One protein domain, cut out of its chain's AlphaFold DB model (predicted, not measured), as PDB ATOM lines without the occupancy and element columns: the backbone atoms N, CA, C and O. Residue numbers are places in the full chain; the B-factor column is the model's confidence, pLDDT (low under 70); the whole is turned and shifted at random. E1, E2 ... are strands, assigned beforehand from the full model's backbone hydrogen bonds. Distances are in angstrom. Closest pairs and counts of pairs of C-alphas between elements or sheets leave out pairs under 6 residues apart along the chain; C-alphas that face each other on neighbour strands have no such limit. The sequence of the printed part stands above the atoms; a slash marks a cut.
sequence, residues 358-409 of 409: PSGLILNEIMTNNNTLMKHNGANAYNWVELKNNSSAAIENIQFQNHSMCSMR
ATOM      1  N   PRO A 358      -9.638  40.953  24.018       72.69
ATOM      2  CA  PRO A 358      -9.343  42.272  24.561       72.69
ATOM      3  C   PRO A 358     -10.644  42.911  25.061       72.69
ATOM      4  O   PRO A 358     -11.579  43.079  24.283       72.69
ATOM      5  N   SER A 359     -10.708  43.301  26.337       70.31
ATOM      6  CA  SER A 359     -11.934  43.788  27.001       70.31
ATOM      7  C   SER A 359     -12.512  45.091  26.426       70.31
ATOM      8  O   SER A 359     -13.582  45.529  26.845       70.31
ATOM      9  N   GLY A 360     -11.822  45.704  25.462       74.44
ATOM     10  CA  GLY A 360     -12.286  46.849  24.686       74.44
ATOM     11  C   GLY A 360     -12.668  46.537  23.242       74.44
ATOM     12  O   GLY A 360     -13.326  47.367  22.631       74.44
ATOM     13  N   LEU A 361     -12.270  45.402  22.663       83.81
ATOM     14  CA  LEU A 361     -12.510  45.143  21.244       83.81
ATOM     15  C   LEU A 361     -13.928  44.616  21.047       83.81
ATOM     16  O   LEU A 361     -14.257  43.521  21.494       83.81
ATOM     17  N   ILE A 362     -14.759  45.390  20.361       83.31
ATOM     18  CA  ILE A 362     -16.118  44.988  20.010       83.31
ATOM     19  C   ILE A 362     -16.264  44.891  18.495       83.31
ATOM     20  O   ILE A 362     -15.637  45.643  17.746       83.31
ATOM     21  N   LEU A 363     -17.137  43.988  18.052       83.81
ATOM     22  CA  LEU A 363     -17.704  44.037  16.708       83.81
ATOM     23  C   LEU A 363     -18.647  45.243  16.673       83.81
ATOM     24  O   LEU A 363     -19.669  45.238  17.360       83.81
ATOM     25  N   ASN A 364     -18.276  46.295  15.945       87.50
ATOM     26  CA  ASN A 364     -19.092  47.503  15.842       87.50
ATOM     27  C   ASN A 364     -20.146  47.357  14.745       87.50
ATOM     28  O   ASN A 364     -21.307  47.698  14.954       87.50
ATOM     29  N   GLU A 365     -19.747  46.801  13.601       85.12
ATOM     30  CA  GLU A 365     -20.638  46.576  12.467       85.12
ATOM     31  C   GLU A 365     -20.186  45.361  11.647       85.12
ATOM     32  O   GLU A 365     -18.997  45.056  11.544       85.12
ATOM     33  N   ILE A 366     -21.153  44.632  11.089       86.44
ATOM     34  CA  ILE A 366     -20.920  43.482  10.214       86.44
ATOM     35  C   ILE A 366     -21.787  43.668   8.977       86.44
ATOM     36  O   ILE A 366     -23.012  43.734   9.082       86.44
ATOM     37  N   MET A 367     -21.159  43.682   7.806       81.31
ATOM     38  CA  MET A 367     -21.849  43.721   6.527       81.31
ATOM     39  C   MET A 367     -21.607  42.424   5.762       81.31
ATOM     40  O   MET A 367     -20.498  42.139   5.298       81.31
ATOM     41  N   THR A 368     -22.678  41.660   5.578       84.31
ATOM     42  CA  THR A 368     -22.710  40.478   4.714       84.31
ATOM     43  C   THR A 368     -23.431  40.796   3.402       84.31
ATOM     44  O   THR A 368     -24.272  41.690   3.333       84.31
ATOM     45  N   ASN A 369     -23.085  40.076   2.333       83.69
ATOM     46  CA  ASN A 369     -23.608  40.263   0.971       83.69
ATOM     47  C   ASN A 369     -23.447  41.689   0.409       83.69
ATOM     48  O   ASN A 369     -24.335  42.225  -0.258       83.69
ATOM     49  N   ASN A 370     -22.304  42.321   0.672       83.19
ATOM     50  CA  ASN A 370     -22.032  43.663   0.186       83.19
ATOM     51  C   ASN A 370     -21.651  43.671  -1.299       83.19
ATOM     52  O   ASN A 370     -20.538  43.302  -1.664       83.19
ATOM     53  N   ASN A 371     -22.542  44.193  -2.138       80.94
ATOM     54  CA  ASN A 371     -22.305  44.317  -3.578       80.94
ATOM     55  C   ASN A 371     -22.063  45.768  -4.033       80.94
ATOM     56  O   ASN A 371     -21.782  46.006  -5.210       80.94
ATOM     57  N   THR A 372     -22.197  46.759  -3.142       80.00
ATOM     58  CA  THR A 372     -22.273  48.177  -3.549       80.00
ATOM     59  C   THR A 372     -21.509  49.161  -2.665       80.00
ATOM     60  O   THR A 372     -21.052  50.181  -3.186       80.00
ATOM     61  N   LEU A 373     -21.353  48.888  -1.369       76.69
ATOM     62  CA  LEU A 373     -20.778  49.812  -0.387       76.69
ATOM     63  C   LEU A 373     -19.268  49.592  -0.222       76.69
ATOM     64  O   LEU A 373     -18.772  48.494  -0.453       76.69
ATOM     65  N   MET A 374     -18.542  50.641   0.178       72.06
ATOM     66  CA  MET A 374     -17.091  50.617   0.453       72.06
ATOM     67  C   MET A 374     -16.276  49.838  -0.594       72.06
ATOM     68  O   MET A 374     -15.660  48.815  -0.310       72.06
ATOM     69  N   LYS A 375     -16.298  50.317  -1.842       73.69
ATOM     70  CA  LYS A 375     -15.524  49.712  -2.930       73.69
ATOM     71  C   LYS A 375     -14.024  49.948  -2.725       73.69
ATOM     72  O   LYS A 375     -13.600  51.098  -2.640       73.69
ATOM     73  N   HIS A 376     -13.226  48.884  -2.723       63.75
ATOM     74  CA  HIS A 376     -11.761  48.935  -2.600       63.75
ATOM     75  C   HIS A 376     -11.081  48.291  -3.823       63.75
ATOM     76  O   HIS A 376     -11.703  47.513  -4.543       63.75
ATOM     77  N   ASN A 377      -9.815  48.651  -4.089       54.06
ATOM     78  CA  ASN A 377      -8.979  48.119  -5.182       54.06
ATOM     79  C   ASN A 377      -9.684  48.021  -6.552       54.06
ATOM     80  O   ASN A 377      -9.783  46.949  -7.140       54.06
ATOM     81  N   GLY A 378     -10.164  49.149  -7.084       59.34
ATOM     82  CA  GLY A 378     -10.663  49.185  -8.465       59.34
ATOM     83  C   GLY A 378     -12.117  48.735  -8.659       59.34
ATOM     84  O   GLY A 378     -12.437  48.194  -9.709       59.34
ATOM     85  N   ALA A 379     -12.995  49.049  -7.694       63.84
ATOM     86  CA  ALA A 379     -14.469  49.012  -7.770       63.84
ATOM     87  C   ALA A 379     -15.207  47.762  -7.242       63.84
ATOM     88  O   ALA A 379     -16.438  47.721  -7.341       63.84
ATOM     89  N   ASN A 380     -14.516  46.813  -6.611       73.44
ATOM     90  CA  ASN A 380     -15.164  45.656  -5.985       73.44
ATOM     91  C   ASN A 380     -15.638  45.980  -4.562       73.44
ATOM     92  O   ASN A 380     -14.914  46.608  -3.787       73.44
ATOM     93  N   ALA A 381     -16.857  45.551  -4.235       77.19
ATOM     94  CA  ALA A 381     -17.392  45.566  -2.879       77.19
ATOM     95  C   ALA A 381     -17.144  44.200  -2.225       77.19
ATOM     96  O   ALA A 381     -17.246  43.167  -2.887       77.19
ATOM     97  N   TYR A 382     -16.792  44.209  -0.941       78.31
ATOM     98  CA  TYR A 382     -16.499  43.011  -0.157       78.31
ATOM     99  C   TYR A 382     -17.339  43.012   1.116       78.31
ATOM    100  O   TYR A 382     -17.664  44.082   1.638       78.31
ATOM    101  N   ASN A 383     -17.668  41.828   1.630       80.19
ATOM    102  CA  ASN A 383     -18.173  41.696   2.996       80.19
ATOM    103  C   ASN A 383     -17.104  42.197   3.962       80.19
ATOM    104  O   ASN A 383     -15.911  42.001   3.725       80.19
ATOM    105  N   TRP A 384     -17.528  42.841   5.039       78.44
ATOM    106  CA  TRP A 384     -16.600  43.435   5.986       78.44
ATOM    107  C   TRP A 384     -17.141  43.353   7.404       78.44
ATOM    108  O   TRP A 384     -18.344  43.233   7.643       78.44
ATOM    109  N   VAL A 385     -16.205  43.408   8.338       82.38
ATOM    110  CA  VAL A 385     -16.448  43.511   9.769       82.38
ATOM    111  C   VAL A 385     -15.667  44.725  10.242       82.38
ATOM    112  O   VAL A 385     -14.485  44.853   9.932       82.38
ATOM    113  N   GLU A 386     -16.324  45.625  10.958       83.44
ATOM    114  CA  GLU A 386     -15.674  46.736  11.637       83.44
ATOM    115  C   GLU A 386     -15.472  46.375  13.104       83.44
ATOM    116  O   GLU A 386     -16.406  45.998  13.819       83.44
ATOM    117  N   LEU A 387     -14.226  46.508  13.545       84.75
ATOM    118  CA  LEU A 387     -13.839  46.350  14.936       84.75
ATOM    119  C   LEU A 387     -13.645  47.728  15.554       84.75
ATOM    120  O   LEU A 387     -12.947  48.566  14.987       84.75
ATOM    121  N   LYS A 388     -14.213  47.944  16.740       83.69
ATOM    122  CA  LYS A 388     -14.018  49.167  17.518       83.69
ATOM    123  C   LYS A 388     -13.315  48.839  18.821       83.69
ATOM    124  O   LYS A 388     -13.766  47.989  19.584       83.69
ATOM    125  N   ASN A 389     -12.245  49.571  19.113       86.31
ATOM    126  CA  ASN A 389     -11.700  49.625  20.461       86.31
ATOM    127  C   ASN A 389     -12.554  50.583  21.306       86.31
ATOM    128  O   ASN A 389     -12.460  51.801  21.192       86.31
ATOM    129  N   ASN A 390     -13.417  50.020  22.138       87.19
ATOM    130  CA  ASN A 390     -14.291  50.712  23.076       87.19
ATOM    131  C   ASN A 390     -13.645  50.916  24.463       87.19
ATOM    132  O   ASN A 390     -14.349  51.177  25.438       87.19
ATOM    133  N   SER A 391     -12.320  50.776  24.574       85.00
ATOM    134  CA  SER A 391     -11.563  51.072  25.794       85.00
ATOM    135  C   SER A 391     -10.728  52.347  25.661       85.00
ATOM    136  O   SER A 391     -10.512  52.865  24.568       85.00
ATOM    137  N   SER A 392     -10.238  52.856  26.792       82.94
ATOM    138  CA  SER A 392      -9.335  54.013  26.846       82.94
ATOM    139  C   SER A 392      -7.858  53.661  26.626       82.94
ATOM    140  O   SER A 392      -7.012  54.550  26.685       82.94
ATOM    141  N   ALA A 393      -7.527  52.381  26.428       84.19
ATOM    142  CA  ALA A 393      -6.163  51.898  26.231       84.19
ATOM    143  C   ALA A 393      -5.973  51.390  24.796       84.19
ATOM    144  O   ALA A 393      -6.914  50.887  24.182       84.19
ATOM    145  N   ALA A 394      -4.758  51.502  24.254       80.69
ATOM    146  CA  ALA A 394      -4.426  50.867  22.982       80.69
ATOM    147  C   ALA A 394      -4.513  49.336  23.118       80.69
ATOM    148  O   ALA A 394      -4.110  48.777  24.137       80.69
ATOM    149  N   ILE A 395      -5.040  48.667  22.092       76.31
ATOM    150  CA  ILE A 395      -5.040  47.205  22.006       76.31
ATOM    151  C   ILE A 395      -3.885  46.814  21.090       76.31
ATOM    152  O   ILE A 395      -3.926  47.064  19.886       76.31
ATOM    153  N   GLU A 396      -2.838  46.246  21.674       71.50
ATOM    154  CA  GLU A 396      -1.649  45.798  20.949       71.50
ATOM    155  C   GLU A 396      -1.823  44.353  20.441       71.50
ATOM    156  O   GLU A 396      -2.621  43.587  20.978       71.50
ATOM    157  N   ASN A 397      -1.057  43.974  19.410       60.69
ATOM    158  CA  ASN A 397      -0.983  42.612  18.851       60.69
ATOM    159  C   ASN A 397      -2.257  42.059  18.175       60.69
ATOM    160  O   ASN A 397      -2.461  40.846  18.151       60.69
ATOM    161  N   ILE A 398      -3.090  42.907  17.558       61.69
ATOM    162  CA  ILE A 398      -4.146  42.417  16.654       61.69
ATOM    163  C   ILE A 398      -3.495  41.943  15.346       61.69
ATOM    164  O   ILE A 398      -3.117  42.752  14.498       61.69
ATOM    165  N   GLN A 399      -3.342  40.628  15.191       54.72
ATOM    166  CA  GLN A 399      -2.874  39.997  13.957       54.72
ATOM    167  C   GLN A 399      -4.086  39.576  13.118       54.72
ATOM    168  O   GLN A 399      -4.876  38.731  13.535       54.72
ATOM    169  N   PHE A 400      -4.247  40.163  11.932       55.66
ATOM    170  CA  PHE A 400      -5.227  39.696  10.952       55.66
ATOM    171  C   PHE A 400      -4.543  38.703  10.009       55.66
ATOM    172  O   PHE A 400      -3.650  39.076   9.251       55.66
ATOM    173  N   GLN A 401      -4.955  37.435  10.052       46.50
ATOM    174  CA  GLN A 401      -4.520  36.429   9.082       46.50
ATOM    175  C   GLN A 401      -5.063  36.812   7.687       46.50
ATOM    176  O   GLN A 401      -6.232  37.166   7.530       46.50
ATOM    177  N   ASN A 402      -4.193  36.770   6.676       39.00
ATOM    178  CA  ASN A 402      -4.271  37.455   5.370       39.00
ATOM    179  C   ASN A 402      -5.388  37.011   4.386       39.00
ATOM    180  O   ASN A 402      -5.208  37.089   3.172       39.00
ATOM    181  N   HIS A 403      -6.551  36.553   4.856       40.69
ATOM    182  CA  HIS A 403      -7.620  36.043   3.984       40.69
ATOM    183  C   HIS A 403      -8.869  36.932   3.907       40.69
ATOM    184  O   HIS A 403      -9.777  36.645   3.128       40.69
ATOM    185  N   SER A 404      -8.935  38.043   4.646       42.84
ATOM    186  CA  SER A 404      -9.979  39.068   4.488       42.84
ATOM    187  C   SER A 404      -9.463  40.425   4.964       42.84
ATOM    188  O   SER A 404      -8.949  40.539   6.074       42.84
ATOM    189  N   MET A 405      -9.571  41.457   4.120       42.44
ATOM    190  CA  MET A 405      -9.142  42.812   4.477       42.44
ATOM    191  C   MET A 405     -10.100  43.405   5.514       42.44
ATOM    192  O   MET A 405     -11.245  43.718   5.200       42.44
ATOM    193  N   CYS A 406      -9.618  43.562   6.744       40.19
ATOM    194  CA  CYS A 406     -10.308  44.259   7.821       40.19
ATOM    195  C   CYS A 406      -9.778  45.700   7.868       40.19
ATOM    196  O   CYS A 406      -8.574  45.896   8.047       40.19
ATOM    197  N   SER A 407     -10.623  46.719   7.668       38.38
ATOM    198  CA  SER A 407     -10.209  48.109   7.903       38.38
ATOM    199  C   SER A 407     -10.543  48.492   9.341       38.38
ATOM    200  O   SER A 407     -11.718  48.542   9.696       38.38
ATOM    201  N   MET A 408      -9.530  48.781  10.158       34.03
ATOM    202  CA  MET A 408      -9.737  49.459  11.440       34.03
ATOM    203  C   MET A 408      -9.923  50.959  11.180       34.03
ATOM    204  O   MET A 408      -9.127  51.549  10.444       34.03
ATOM    205  N   ARG A 409     -10.967  51.561  11.755       35.12
ATOM    206  CA  ARG A 409     -11.166  53.015  11.798       35.12
ATOM    207  C   ARG A 409     -11.078  53.536  13.220       35.12
ATOM    208  O   ARG A 409     -11.558  52.828  14.133       35.12
TER     209      ARG A 409
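AT A GLANCE: This is residues 358 to 409 of the 409 residues of the protein "Spore coat protein CotH" of Erysipelotrichaceae bacterium (UniProt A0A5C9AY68). With little regular structure, this is an elongated two-stranded hairpin, E1 and E2, with a long loop joining the strands at one end and a tail, residues 390 to 409, that turns away at the other end and swings back in a wide open arc toward E2. The printed part has 52 residues, with two named strands, E1 then E2, antiparallel, and no named helix; the class is all strand, with 13 residues in named elements. It is loose, with a radius of gyration of the C-alphas of 12.6 A and spans of 35 by 20 by 14 A.

HOW THE PARTS SIT: E1, residues 361 to 367, and E2, residues 384 to 389, form a hairpin, antiparallel at 157 degrees. C-alphas 366 and 385 face each other at 4.5 A. N 364 and O 386 are within hydrogen-bond range at 2.8 A, as are N 388 and O 362 at 2.9 A.

IN THESE COORDINATES: E1 begins at C-alpha 361 (-12.510, 45.143, 21.244) and is 17.5 A long. E2, 16.5 A long, ends at C-alpha 389 (-11.700, 49.625, 20.461).

THE WHOLE: The C-alphas farthest apart, of Ser 359 and Gly 378, are 35.9 A apart. The printed part has no cut. The link from E1 to E2 is long, 16 residues. pLDDT is under 70 at residues 376 to 379 and 397 to 409.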